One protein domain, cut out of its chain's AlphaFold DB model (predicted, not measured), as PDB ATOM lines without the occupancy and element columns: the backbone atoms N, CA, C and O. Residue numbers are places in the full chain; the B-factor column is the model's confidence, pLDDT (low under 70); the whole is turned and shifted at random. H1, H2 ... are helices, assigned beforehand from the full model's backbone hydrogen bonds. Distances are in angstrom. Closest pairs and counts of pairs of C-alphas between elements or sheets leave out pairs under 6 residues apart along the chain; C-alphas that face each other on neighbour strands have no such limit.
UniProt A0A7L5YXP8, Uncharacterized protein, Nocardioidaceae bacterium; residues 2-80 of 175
ATOM      1  N   GLY A   2       7.537  36.695  43.047       90.06
ATOM      2  CA  GLY A   2       7.289  36.516  44.479       90.06
ATOM      3  C   GLY A   2       5.798  36.604  44.827       90.06
ATOM      4  O   GLY A   2       4.937  36.726  43.955       90.06
ATOM      5  N   TRP A   3       5.468  36.547  46.119       91.88
ATOM      6  CA  TRP A   3       4.074  36.636  46.582       91.88
ATOM      7  C   TRP A   3       3.384  37.953  46.195       91.88
ATOM      8  O   TRP A   3       2.172  37.964  45.985       91.88
ATOM      9  N   ALA A   4       4.135  39.051  46.065       87.94
ATOM     10  CA  ALA A   4       3.591  40.351  45.677       87.94
ATOM     11  C   ALA A   4       3.047  40.357  44.236       87.94
ATOM     12  O   ALA A   4       2.013  40.974  43.973       87.94
ATOM     13  N   GLU A   5       3.717  39.663  43.315       88.50
ATOM     14  CA  GLU A   5       3.291  39.513  41.925       88.50
ATOM     15  C   GLU A   5       2.184  38.462  41.794       88.50
ATOM     16  O   GLU A   5       1.154  38.724  41.171       88.50
ATOM     17  N   LEU A   6       2.352  37.301  42.434       87.06
ATOM     18  CA  LEU A   6       1.388  36.200  42.346       87.06
ATOM     19  C   LEU A   6       0.057  36.521  43.033       87.06
ATOM     20  O   LEU A   6      -0.990  36.104  42.553       87.06
ATOM     21  N   GLY A   7       0.073  37.312  44.109       80.06
ATOM     22  CA  GLY A   7      -1.143  37.748  44.801       80.06
ATOM     23  C   GLY A   7      -2.050  38.654  43.959       80.06
ATOM     24  O   GLY A   7      -3.213  38.832  44.305       80.06
ATOM     25  N   ARG A   8      -1.538  39.219  42.856       76.94
ATOM     26  CA  ARG A   8      -2.303  40.044  41.902       76.94
ATOM     27  C   ARG A   8      -2.673  39.294  40.624       76.94
ATOM     28  O   ARG A   8      -3.436  39.822  39.817       76.94
ATOM     29  N   ALA A   9      -2.112  38.105  40.411       72.88
ATOM     30  CA  ALA A   9      -2.390  37.310  39.228       72.88
ATOM     31  C   ALA A   9      -3.833  36.790  39.282       72.88
ATOM     32  O   ALA A   9      -4.271  36.237  40.289       72.88
ATOM     33  N   THR A  10      -4.577  36.967  38.192       68.62
ATOM     34  CA  THR A  10      -5.931  36.427  38.047       68.62
ATOM     35  C   THR A  10      -5.909  35.186  37.160       68.62
ATOM     36  O   THR A  10      -5.201  35.127  36.155       68.62
ATOM     37  N   GLY A  11      -6.707  34.181  37.523       74.12
ATOM     38  CA  GLY A  11      -6.844  32.942  36.756       74.12
ATOM     39  C   GLY A  11      -5.887  31.821  37.174       74.12
ATOM     40  O   GLY A  11      -5.177  31.911  38.173       74.12
ATOM     41  N   ARG A  12      -5.921  30.719  36.413       77.56
ATOM     42  CA  ARG A  12      -5.125  29.520  36.704       77.56
ATOM     43  C   ARG A  12      -3.652  29.751  36.410       77.56
ATOM     44  O   ARG A  12      -3.296  30.203  35.324       77.56
ATOM     45  N   MET A  13      -2.799  29.321  37.331       83.69
ATOM     46  CA  MET A  13      -1.355  29.288  37.119       83.69
ATOM     47  C   MET A  13      -0.909  27.960  36.508       83.69
ATOM     48  O   MET A  13      -1.171  26.882  37.044       83.69
ATOM     49  N   GLY A  14      -0.203  28.036  35.379       89.12
ATOM     50  CA  GLY A  14       0.475  26.879  34.799       89.12
ATOM     51  C   GLY A  14       1.658  26.460  35.672       89.12
ATOM     52  O   GLY A  14       2.513  27.286  35.978       89.12
ATOM     53  N   SER A  15       1.733  25.181  36.050       91.38
ATOM     54  CA  SER A  15       2.796  24.662  36.927       91.38
ATOM     55  C   SER A  15       4.198  24.838  36.337       91.38
ATOM     56  O   SER A  15       5.122  25.186  37.064       91.38
ATOM     57  N   GLN A  16       4.360  24.647  35.022       91.62
ATOM     58  CA  GLN A  16       5.633  24.870  34.331       91.62
ATOM     59  C   GLN A  16       6.045  26.346  34.356       91.62
ATOM     60  O   GLN A  16       7.131  26.667  34.813       91.62
ATOM     61  N   ALA A  17       5.142  27.244  33.951       90.56
ATOM     62  CA  ALA A  17       5.421  28.678  33.937       90.56
ATOM     63  C   ALA A  17       5.729  29.221  35.340       90.56
ATOM     64  O   ALA A  17       6.622  30.049  35.495       90.56
ATOM     65  N   LEU A  18       5.019  28.737  36.368       92.19
ATOM     66  CA  LEU A  18       5.317  29.097  37.749       92.19
ATOM     67  C   LEU A  18       6.725  28.635  38.131       92.19
ATOM     68  O   LEU A  18       7.507  29.472  38.565       92.19
ATOM     69  N   ARG A  19       7.062  27.355  37.912       91.50
ATOM     70  CA  ARG A  19       8.404  26.802  38.167       91.50
ATOM     71  C   ARG A  19       9.509  27.639  37.542       91.50
ATOM     72  O   ARG A  19      10.375  28.116  38.262       91.50
ATOM     73  N   ASP A  20       9.412  27.882  36.239       91.38
ATOM     74  CA  ASP A  20      10.450  28.575  35.468       91.38
ATOM     75  C   ASP A  20      10.614  30.048  35.882       91.38
ATOM     76  O   ASP A  20      11.632  30.676  35.598       91.38
ATOM     77  N   SER A  21       9.609  30.619  36.554       91.50
ATOM     78  CA  SER A  21       9.624  32.010  37.014       91.50
ATOM     79  C   SER A  21      10.218  32.214  38.411       91.50
ATOM     80  O   SER A  21      10.482  33.362  38.804       91.50
ATOM     81  N   LEU A  22      10.368  31.140  39.194       94.19
ATOM     82  CA  LEU A  22      10.850  31.227  40.567       94.19
ATOM     83  C   LEU A  22      12.381  31.316  40.602       94.19
ATOM     84  O   LEU A  22      13.064  30.685  39.800       94.19
ATOM     85  N   PRO A  23      12.955  32.091  41.536       93.00
ATOM     86  CA  PRO A  23      14.388  32.043  41.782       93.00
ATOM     87  C   PRO A  23      14.798  30.673  42.338       93.00
ATOM     88  O   PRO A  23      14.081  30.081  43.148       93.00
ATOM     89  N   HIS A  24      15.983  30.208  41.938       91.38
ATOM     90  CA  HIS A  24      16.549  28.931  42.368       91.38
ATOM     91  C   HIS A  24      17.805  29.112  43.223       91.38
ATOM     92  O   HIS A  24      18.665  29.941  42.927       91.38
ATOM     93  N   ILE A  25      17.932  28.277  44.253       87.38
ATOM     94  CA  ILE A  25      19.169  28.055  45.006       87.38
ATOM     95  C   ILE A  25      19.541  26.585  44.813       87.38
ATOM     96  O   ILE A  25      18.963  25.696  45.441       87.38
ATOM     97  N   GLY A  26      20.479  26.319  43.901       88.75
ATOM     98  CA  GLY A  26      20.722  24.957  43.422       88.75
ATOM     99  C   GLY A  26      19.455  24.384  42.782       88.75
ATOM    100  O   GLY A  26      18.877  25.003  41.894       88.75
ATOM    101  N   GLU A  27      18.995  23.232  43.266       90.94
ATOM    102  CA  GLU A  27      17.781  22.563  42.771       90.94
ATOM    103  C   GLU A  27      16.488  23.059  43.445       90.94
ATOM    104  O   GLU A  27      15.391  22.645  43.077       90.94
ATOM    105  N   VAL A  28      16.586  23.957  44.430       92.50
ATOM    106  CA  VAL A  28      15.431  24.418  45.211       92.50
ATOM    107  C   VAL A  28      14.873  25.708  44.620       92.50
ATOM    108  O   VAL A  28      15.543  26.740  44.646       92.50
ATOM    109  N   ALA A  29      13.630  25.666  44.137       94.94
ATOM    110  CA  ALA A  29      12.857  26.860  43.803       94.94
ATOM    111  C   ALA A  29      12.334  27.534  45.083       94.94
ATOM    112  O   ALA A  29      11.824  26.863  45.982       94.94
ATOM    113  N   VAL A  30      12.429  28.862  45.167       94.19
ATOM    114  CA  VAL A  30      12.017  29.627  46.353       94.19
ATOM    115  C   VAL A  30      10.908  30.607  45.992       94.19
ATOM    116  O   VAL A  30      11.095  31.501  45.173       94.19
ATOM    117  N   LEU A  31       9.760  30.485  46.660       94.88
ATOM    118  CA  LEU A  31       8.690  31.478  46.611       94.88
ATOM    119  C   LEU A  31       8.598  32.210  47.952       94.88
ATOM    120  O   LEU A  31       8.271  31.617  48.978       94.88
ATOM    121  N   GLY A  32       8.855  33.514  47.932       93.12
ATOM    122  CA  GLY A  32       8.810  34.363  49.118       93.12
ATOM    123  C   GLY A  32       8.384  35.791  48.797       93.12
ATOM    124  O   GLY A  32       7.888  36.087  47.710       93.12
ATOM    125  N   TRP A  33       8.575  36.679  49.768       90.62
ATOM    126  CA  TRP A  33       8.261  38.105  49.641       90.62
ATOM    127  C   TRP A  33       9.401  38.938  49.037       90.62
ATOM    128  O   TRP A  33       9.167  40.061  48.600       90.62
ATOM    129  N   GLY A  34      10.619  38.386  48.972       86.44
ATOM    130  CA  GLY A  34      11.792  39.110  48.482       86.44
ATOM    131  C   GLY A  34      12.082  40.348  49.335       86.44
ATOM    132  O   GLY A  34      12.152  40.256  50.557       86.44
ATOM    133  N   ASP A  35      12.230  41.499  48.681       84.44
ATOM    134  CA  ASP A  35      12.430  42.811  49.306       84.44
ATOM    135  C   ASP A  35      11.115  43.488  49.743       84.44
ATOM    136  O   ASP A  35      11.137  44.578  50.319       84.44
ATOM    137  N   LYS A  36       9.957  42.885  49.444       88.44
ATOM    138  CA  LYS A  36       8.644  43.469  49.736       88.44
ATOM    139  C   LYS A  36       8.184  43.122  51.145       88.44
ATOM    140  O   LYS A  36       8.415  42.027  51.652       88.44
ATOM    141  N   ALA A  37       7.465  44.055  51.762       87.25
ATOM    142  CA  ALA A  37       6.783  43.788  53.018       87.25
ATOM    143  C   ALA A  37       5.679  42.729  52.809       87.25
ATOM    144  O   ALA A  37       4.934  42.824  51.826       87.25
ATOM    145  N   PRO A  38       5.532  41.754  53.723       88.19
ATOM    146  CA  PRO A  38       4.396  40.847  53.705       88.19
ATOM    147  C   PRO A  38       3.074  41.610  53.796       88.19
ATOM    148  O   PRO A  38       2.905  42.484  54.646       88.19
ATOM    149  N   GLN A  39       2.123  41.245  52.944       87.12
ATOM    150  CA  GLN A  39       0.754  41.767  52.943       87.12
ATOM    151  C   GLN A  39      -0.239  40.598  53.028       87.12
ATOM    152  O   GLN A  39       0.129  39.463  52.704       87.12
ATOM    153  N   PRO A  40      -1.490  40.834  53.462       86.38
ATOM    154  CA  PRO A  40      -2.525  39.811  53.409       86.38
ATOM    155  C   PRO A  40      -2.644  39.229  51.997       86.38
ATOM    156  O   PRO A  40      -2.675  39.963  51.010       86.38
ATOM    157  N   LEU A  41      -2.674  37.902  51.914       87.31
ATOM    158  CA  LEU A  41      -2.906  37.177  50.672       87.31
ATOM    159  C   LEU A  41      -4.345  36.684  50.658       87.31
ATOM    160  O   LEU A  41      -4.795  36.110  51.651       87.31
ATOM    161  N   GLU A  42      -5.017  36.849  49.524       88.38
ATOM    162  CA  GLU A  42      -6.323  36.245  49.272       88.38
ATOM    163  C   GLU A  42      -6.209  34.716  49.256       88.38
ATOM    164  O   GLU A  42      -5.307  34.148  48.628       88.38
ATOM    165  N   ALA A  43      -7.151  34.032  49.907       87.00
ATOM    166  CA  ALA A  43      -7.123  32.573  50.027       87.00
ATOM    167  C   ALA A  43      -7.194  31.870  48.660       87.00
ATOM    168  O   ALA A  43      -6.609  30.803  48.467       87.00
ATOM    169  N   THR A  44      -7.869  32.481  47.684       88.44
ATOM    170  CA  THR A  44      -7.944  32.000  46.296       88.44
ATOM    171  C   THR A  44      -6.593  32.060  45.581       88.44
ATOM    172  O   THR A  44      -6.250  31.120  44.866       88.44
ATOM    173  N   ALA A  45      -5.797  33.107  45.811       89.56
ATOM    174  CA  ALA A  45      -4.462  33.230  45.233       89.56
ATOM    175  C   ALA A  45      -3.517  32.174  45.819       89.56
ATOM    176  O   ALA A  45      -2.860  31.447  45.074       89.56
ATOM    177  N   VAL A  46      -3.511  32.010  47.149       90.50
ATOM    178  CA  VAL A  46      -2.739  30.942  47.812       90.50
ATOM    179  C   VAL A  46      -3.160  29.567  47.291       90.50
ATOM    180  O   VAL A  46      -2.303  28.722  47.024       90.50
ATOM    181  N   ARG A  47      -4.465  29.375  47.062       90.50
ATOM    182  CA  ARG A  47      -5.024  28.156  46.478       90.50
ATOM    183  C   ARG A  47      -4.451  27.795  45.126       90.50
ATOM    184  O   ARG A  47      -3.956  26.681  44.945       90.50
ATOM    185  N   GLU A  48      -4.523  28.724  44.189       91.69
ATOM    186  CA  GLU A  48      -4.005  28.520  42.840       91.69
ATOM    187  C   GLU A  48      -2.487  28.288  42.859       91.69
ATOM    188  O   GLU A  48      -2.008  27.350  42.219       91.69
ATOM    189  N   VAL A  49      -1.740  29.056  43.664       93.00
ATOM    190  CA  VAL A  49      -0.281  28.903  43.789       93.00
ATOM    191  C   VAL A  49       0.095  27.522  44.320       93.00
ATOM    192  O   VAL A  49       0.835  26.808  43.646       93.00
ATOM    193  N   LEU A  50      -0.407  27.097  45.489       92.88
ATOM    194  CA  LEU A  50      -0.013  25.792  46.046       92.88
ATOM    195  C   LEU A  50      -0.475  24.639  45.150       92.88
ATOM    196  O   LEU A  50       0.235  23.644  45.016       92.88
ATOM    197  N   THR A  51      -1.621  24.784  44.481       92.75
ATOM    198  CA  THR A  51      -2.099  23.793  43.512       92.75
ATOM    199  C   THR A  51      -1.147  23.666  42.318       92.75
ATOM    200  O   THR A  51      -0.858  22.550  41.883       92.75
ATOM    201  N   ALA A  52      -0.645  24.781  41.784       94.06
ATOM    202  CA  ALA A  52       0.333  24.783  40.698       94.06
ATOM    203  C   ALA A  52       1.695  24.237  41.157       94.06
ATOM    204  O   ALA A  52       2.289  23.419  40.451       94.06
ATOM    205  N   LEU A  53       2.153  24.619  42.355       94.44
ATOM    206  CA  LEU A  53       3.393  24.111  42.949       94.44
ATOM    207  C   LEU A  53       3.338  22.596  43.148       94.44
ATOM    208  O   LEU A  53       4.274  21.919  42.736       94.44
ATOM    209  N   ARG A  54       2.234  22.059  43.683       93.56
ATOM    210  CA  ARG A  54       2.044  20.616  43.920       93.56
ATOM    211  C   ARG A  54       2.100  19.784  42.639       93.56
ATOM    212  O   ARG A  54       2.574  18.661  42.660       93.56
ATOM    213  N   ARG A  55       1.626  20.319  41.510       93.50
ATOM    214  CA  ARG A  55       1.724  19.638  40.201       93.50
ATOM    215  C   ARG A  55       3.110  19.761  39.569       93.50
ATOM    216  O   ARG A  55       3.390  19.072  38.594       93.50
ATOM    217  N   GLY A  56       3.916  20.710  40.040       93.25
ATOM    218  CA  GLY A  56       5.230  21.012  39.490       93.25
ATOM    219  C   GLY A  56       6.401  20.444  40.297       93.25
ATOM    220  O   GLY A  56       7.489  20.297  39.761       93.25
ATOM    221  N   HIS A  57       6.237  20.131  41.571       95.00
ATOM    222  CA  HIS A  57       7.375  19.773  42.415       95.00
ATOM    223  C   HIS A  57       7.116  18.456  43.120       95.00
ATOM    224  O   HIS A  57       6.002  18.213  43.579       95.00
ATOM    225  N   ASP A  58       8.169  17.655  43.257       93.38
ATOM    226  CA  ASP A  58       8.120  16.396  44.004       93.38
ATOM    227  C   ASP A  58       7.934  16.641  45.511       93.38
ATOM    228  O   ASP A  58       7.341  15.828  46.214       93.38
ATOM    229  N   LEU A  59       8.416  17.786  46.013       94.12
ATOM    230  CA  LEU A  59       8.262  18.223  47.398       94.12
ATOM    231  C   LEU A  59       8.015  19.734  47.453       94.12
ATOM    232  O   LEU A  59       8.795  20.522  46.918       94.12
ATOM    233  N   VAL A  60       6.962  20.141  48.160       95.88
ATOM    234  CA  VAL A  60       6.664  21.549  48.455       95.88
ATOM    235  C   VAL A  60       6.719  21.752  49.965       95.88
ATOM    236  O   VAL A  60       5.932  21.161  50.703       95.88
ATOM    237  N   VAL A  61       7.633  22.604  50.428       95.44
ATOM    238  CA  VAL A  61       7.718  23.009  51.837       95.44
ATOM    239  C   VAL A  61       7.037  24.361  51.998       95.44
ATOM    240  O   VAL A  61       7.415  25.332  51.346       95.44
ATOM    241  N   VAL A  62       6.035  24.426  52.873       95.38
ATOM    242  CA  VAL A  62       5.285  25.654  53.160       95.38
ATOM    243  C   VAL A  62       5.658  26.150  54.554       95.38
ATOM    244  O   VAL A  62       5.372  25.481  55.546       95.38
ATOM    245  N   ASP A  63       6.281  27.327  54.634       93.50
ATOM    246  CA  ASP A  63       6.484  28.023  55.907       93.50
ATOM    247  C   ASP A  63       5.186  28.733  56.312       93.50
ATOM    248  O   ASP A  63       4.766  29.715  55.694       93.50
ATOM    249  N   LEU A  64       4.497  28.172  57.305       91.75
ATOM    250  CA  LEU A  64       3.169  28.617  57.715       91.75
ATOM    251  C   LEU A  64       3.251  29.757  58.742       91.75
ATOM    252  O   LEU A  64       4.033  29.688  59.698       91.75
ATOM    253  N   PRO A  65       2.389  30.784  58.633       87.31
ATOM    254  CA  PRO A  65       2.323  31.828  59.641       87.31
ATOM    255  C   PRO A  65       1.794  31.268  60.967       87.31
ATOM    256  O   PRO A  65       0.977  30.350  61.017       87.31
ATOM    257  N   ARG A  66       2.215  31.877  62.079       81.88
ATOM    258  CA  ARG A  66       1.697  31.532  63.418       81.88
ATOM    259  C   ARG A  66       0.301  32.102  63.677       81.88
ATOM    260  O   ARG A  66      -0.444  31.572  64.503       81.88
ATOM    261  N   ALA A  67      -0.009  33.231  63.042       81.88
ATOM    262  CA  ALA A  67      -1.286  33.914  63.182       81.88
ATOM    263  C   ALA A  67      -2.347  33.235  62.298       81.88
ATOM    264  O   ALA A  67      -2.031  32.855  61.171       81.88
ATOM    265  N   PRO A  68      -3.585  33.079  62.795       82.25
ATOM    266  CA  PRO A  68      -4.656  32.480  62.014       82.25
ATOM    267  C   PRO A  68      -5.074  33.423  60.880       82.25
ATOM    268  O   PRO A  68      -5.149  34.638  61.067       82.25
ATOM    269  N   SER A  69      -5.355  32.850  59.719       89.06
ATOM    270  CA  SER A  69      -5.967  33.520  58.573       89.06
ATOM    271  C   SER A  69      -6.599  32.467  57.667       89.06
ATOM    272  O   SER A  69      -6.182  31.309  57.692       89.06
ATOM    273  N   GLU A  70      -7.560  32.861  56.834       88.31
ATOM    274  CA  GLU A  70      -8.191  31.950  55.867       88.31
ATOM    275  C   GLU A  70      -7.149  31.303  54.935       88.31
ATOM    276  O   GLU A  70      -7.159  30.096  54.689       88.31
ATOM    277  N   SER A  71      -6.172  32.093  54.490       88.75
ATOM    278  CA  SER A  71      -5.044  31.626  53.681       88.75
ATOM    279  C   SER A  71      -4.160  30.615  54.415       88.75
ATOM    280  O   SER A  71      -3.709  29.642  53.808       88.75
ATOM    281  N   ALA A  72      -3.930  30.805  55.719       89.94
ATOM    282  CA  ALA A  72      -3.184  29.851  56.535       89.94
ATOM    283  C   ALA A  72      -3.963  28.543  56.723       89.94
ATOM    284  O   ALA A  72      -3.386  27.468  56.592       89.94
ATOM    285  N   GLU A  73      -5.270  28.622  56.980       89.44
ATOM    286  CA  GLU A  73      -6.138  27.449  57.120       89.44
ATOM    287  C   GLU A  73      -6.175  26.621  55.836       89.44
ATOM    288  O   GLU A  73      -6.024  25.397  55.884       89.44
ATOM    289  N   TRP A  74      -6.303  27.273  54.679       89.06
ATOM    290  CA  TRP A  74      -6.297  26.577  53.397       89.06
ATOM    291  C   TRP A  74      -4.934  25.927  53.099       89.06
ATOM    292  O   TRP A  74      -4.879  24.778  52.647       89.06
ATOM    293  N   ALA A  75      -3.827  26.614  53.406       92.12
ATOM    294  CA  ALA A  75      -2.487  26.049  53.267       92.12
ATOM    295  C   ALA A  75      -2.284  24.824  54.177       92.12
ATOM    296  O   ALA A  75      -1.839  23.783  53.701       92.12
ATOM    297  N   ILE A  76      -2.702  24.905  55.447       92.50
ATOM    298  CA  ILE A  76      -2.661  23.788  56.407       92.50
ATOM    299  C   ILE A  76      -3.438  22.575  55.882       92.50
ATOM    300  O   ILE A  76      -2.955  21.447  55.976       92.50
ATOM    301  N   GLN A  77      -4.635  22.786  55.329       89.88
ATOM    302  CA  GLN A  77      -5.462  21.699  54.791       89.88
ATOM    303  C   GLN A  77      -4.847  21.034  53.552       89.88
ATOM    304  O   GLN A  77      -5.119  19.858  53.301       89.88
ATOM    305  N   SER A  78      -4.018  21.770  52.809       89.88
ATOM    306  CA  SER A  78      -3.366  21.316  51.577       89.88
ATOM    307  C   SER A  78      -2.053  20.564  51.813       89.88
ATOM    308  O   SER A  78      -1.542  19.934  50.888       89.88
ATOM    309  N   CYS A  79      -1.494  20.633  53.025       92.81
ATOM    310  CA  CYS A  79      -0.287  19.905  53.399       92.81
ATOM    311  C   CYS A  79      -0.601  18.440  53.741       92.81
ATOM    312  O   CYS A  79      -1.454  18.160  54.588       92.81
ATOM    313  N   ASP A  80       0.148  17.510  53.144       91.94
ATOM    314  CA  ASP A  80       0.065  16.077  53.467       91.94
ATOM    315  C   ASP A  80       0.696  15.768  54.837       91.94
ATOM    316  O   ASP A  80       0.216  14.914  55.582       91.94
TER     317      ASP A  80
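What this domain is: This is residues 2 to 80 of the 175 residues of an uncharacterized protein of Nocardioidaceae bacterium (UniProt A0A7L5YXP8). The longest helix, H3, and the shorter H4 are side by side and run the same way, while H2 stands about perpendicular to H3 at its last residues, 52 to 56, and the very short H1 is near H3. Two long stretches with no named element, residues 22 to 42 and 57 to 69, loop from H2 to H3 and from H3 to H4. The printed part has 79 residues with four named helices, H1, H2, H3 and H4 along the chain, and no named strand; the class is all helix, though these helices hold 34 of the 79 residues, under half. It is compact, with a radius of gyration of the C-alphas of 12.0 A, and rounded, spanning 32 by 30 by 25 A.

How they stand to each other: H3, residues 43 to 56, touches H4, residues 70 to 78, at a shallow tilt of 27 degrees, the same way; their closest C-alphas, of Ala 43 and Ser 71, are 4.3 A apart. With residues 52 to 56 alone, H3 touches H2, residues 15 to 21, about perpendicular at 86 degrees; the closest C-alphas, of Ser 15 and Ala 52, are 4.5 A apart. H1, residues 3 to 6, is close to H3 but not clearly touching: the closest C-alphas, of Leu 6 and Ala 45, are 7.2 A apart. H1 and H2, H1 and H4, and H2 and H4 are apart. Every O i to N i+4 pair is within hydrogen-bond range in H2, H3 and H4; H1 is too short for such a pair.

Where its parts are: H3 measures 19.9 A from C-alpha 43 at (-7.123, 32.573, 50.027) to C-alpha 56 at (5.230, 21.012, 39.490). H4 measures 12.4 A and ends at C-alpha 78, (-3.366, 21.316, 51.577). H2 measures 10.0 A, and H1, 5.0 A, begins at C-alpha 3, (4.074, 36.636, 46.582). Residues 24 to 25 pair antiparallel with residues 28 to 29.

The domain as a whole: The two C-alphas farthest apart, of Gly 26 and Pro 68, are 32.3 A apart. The printed part has no cut; the links H2 to H3 and H3 to H4 are long, and H1 to H2 is short. The mean pLDDT of the printed part is 89.3, and one residue, Thr 10, is under 70.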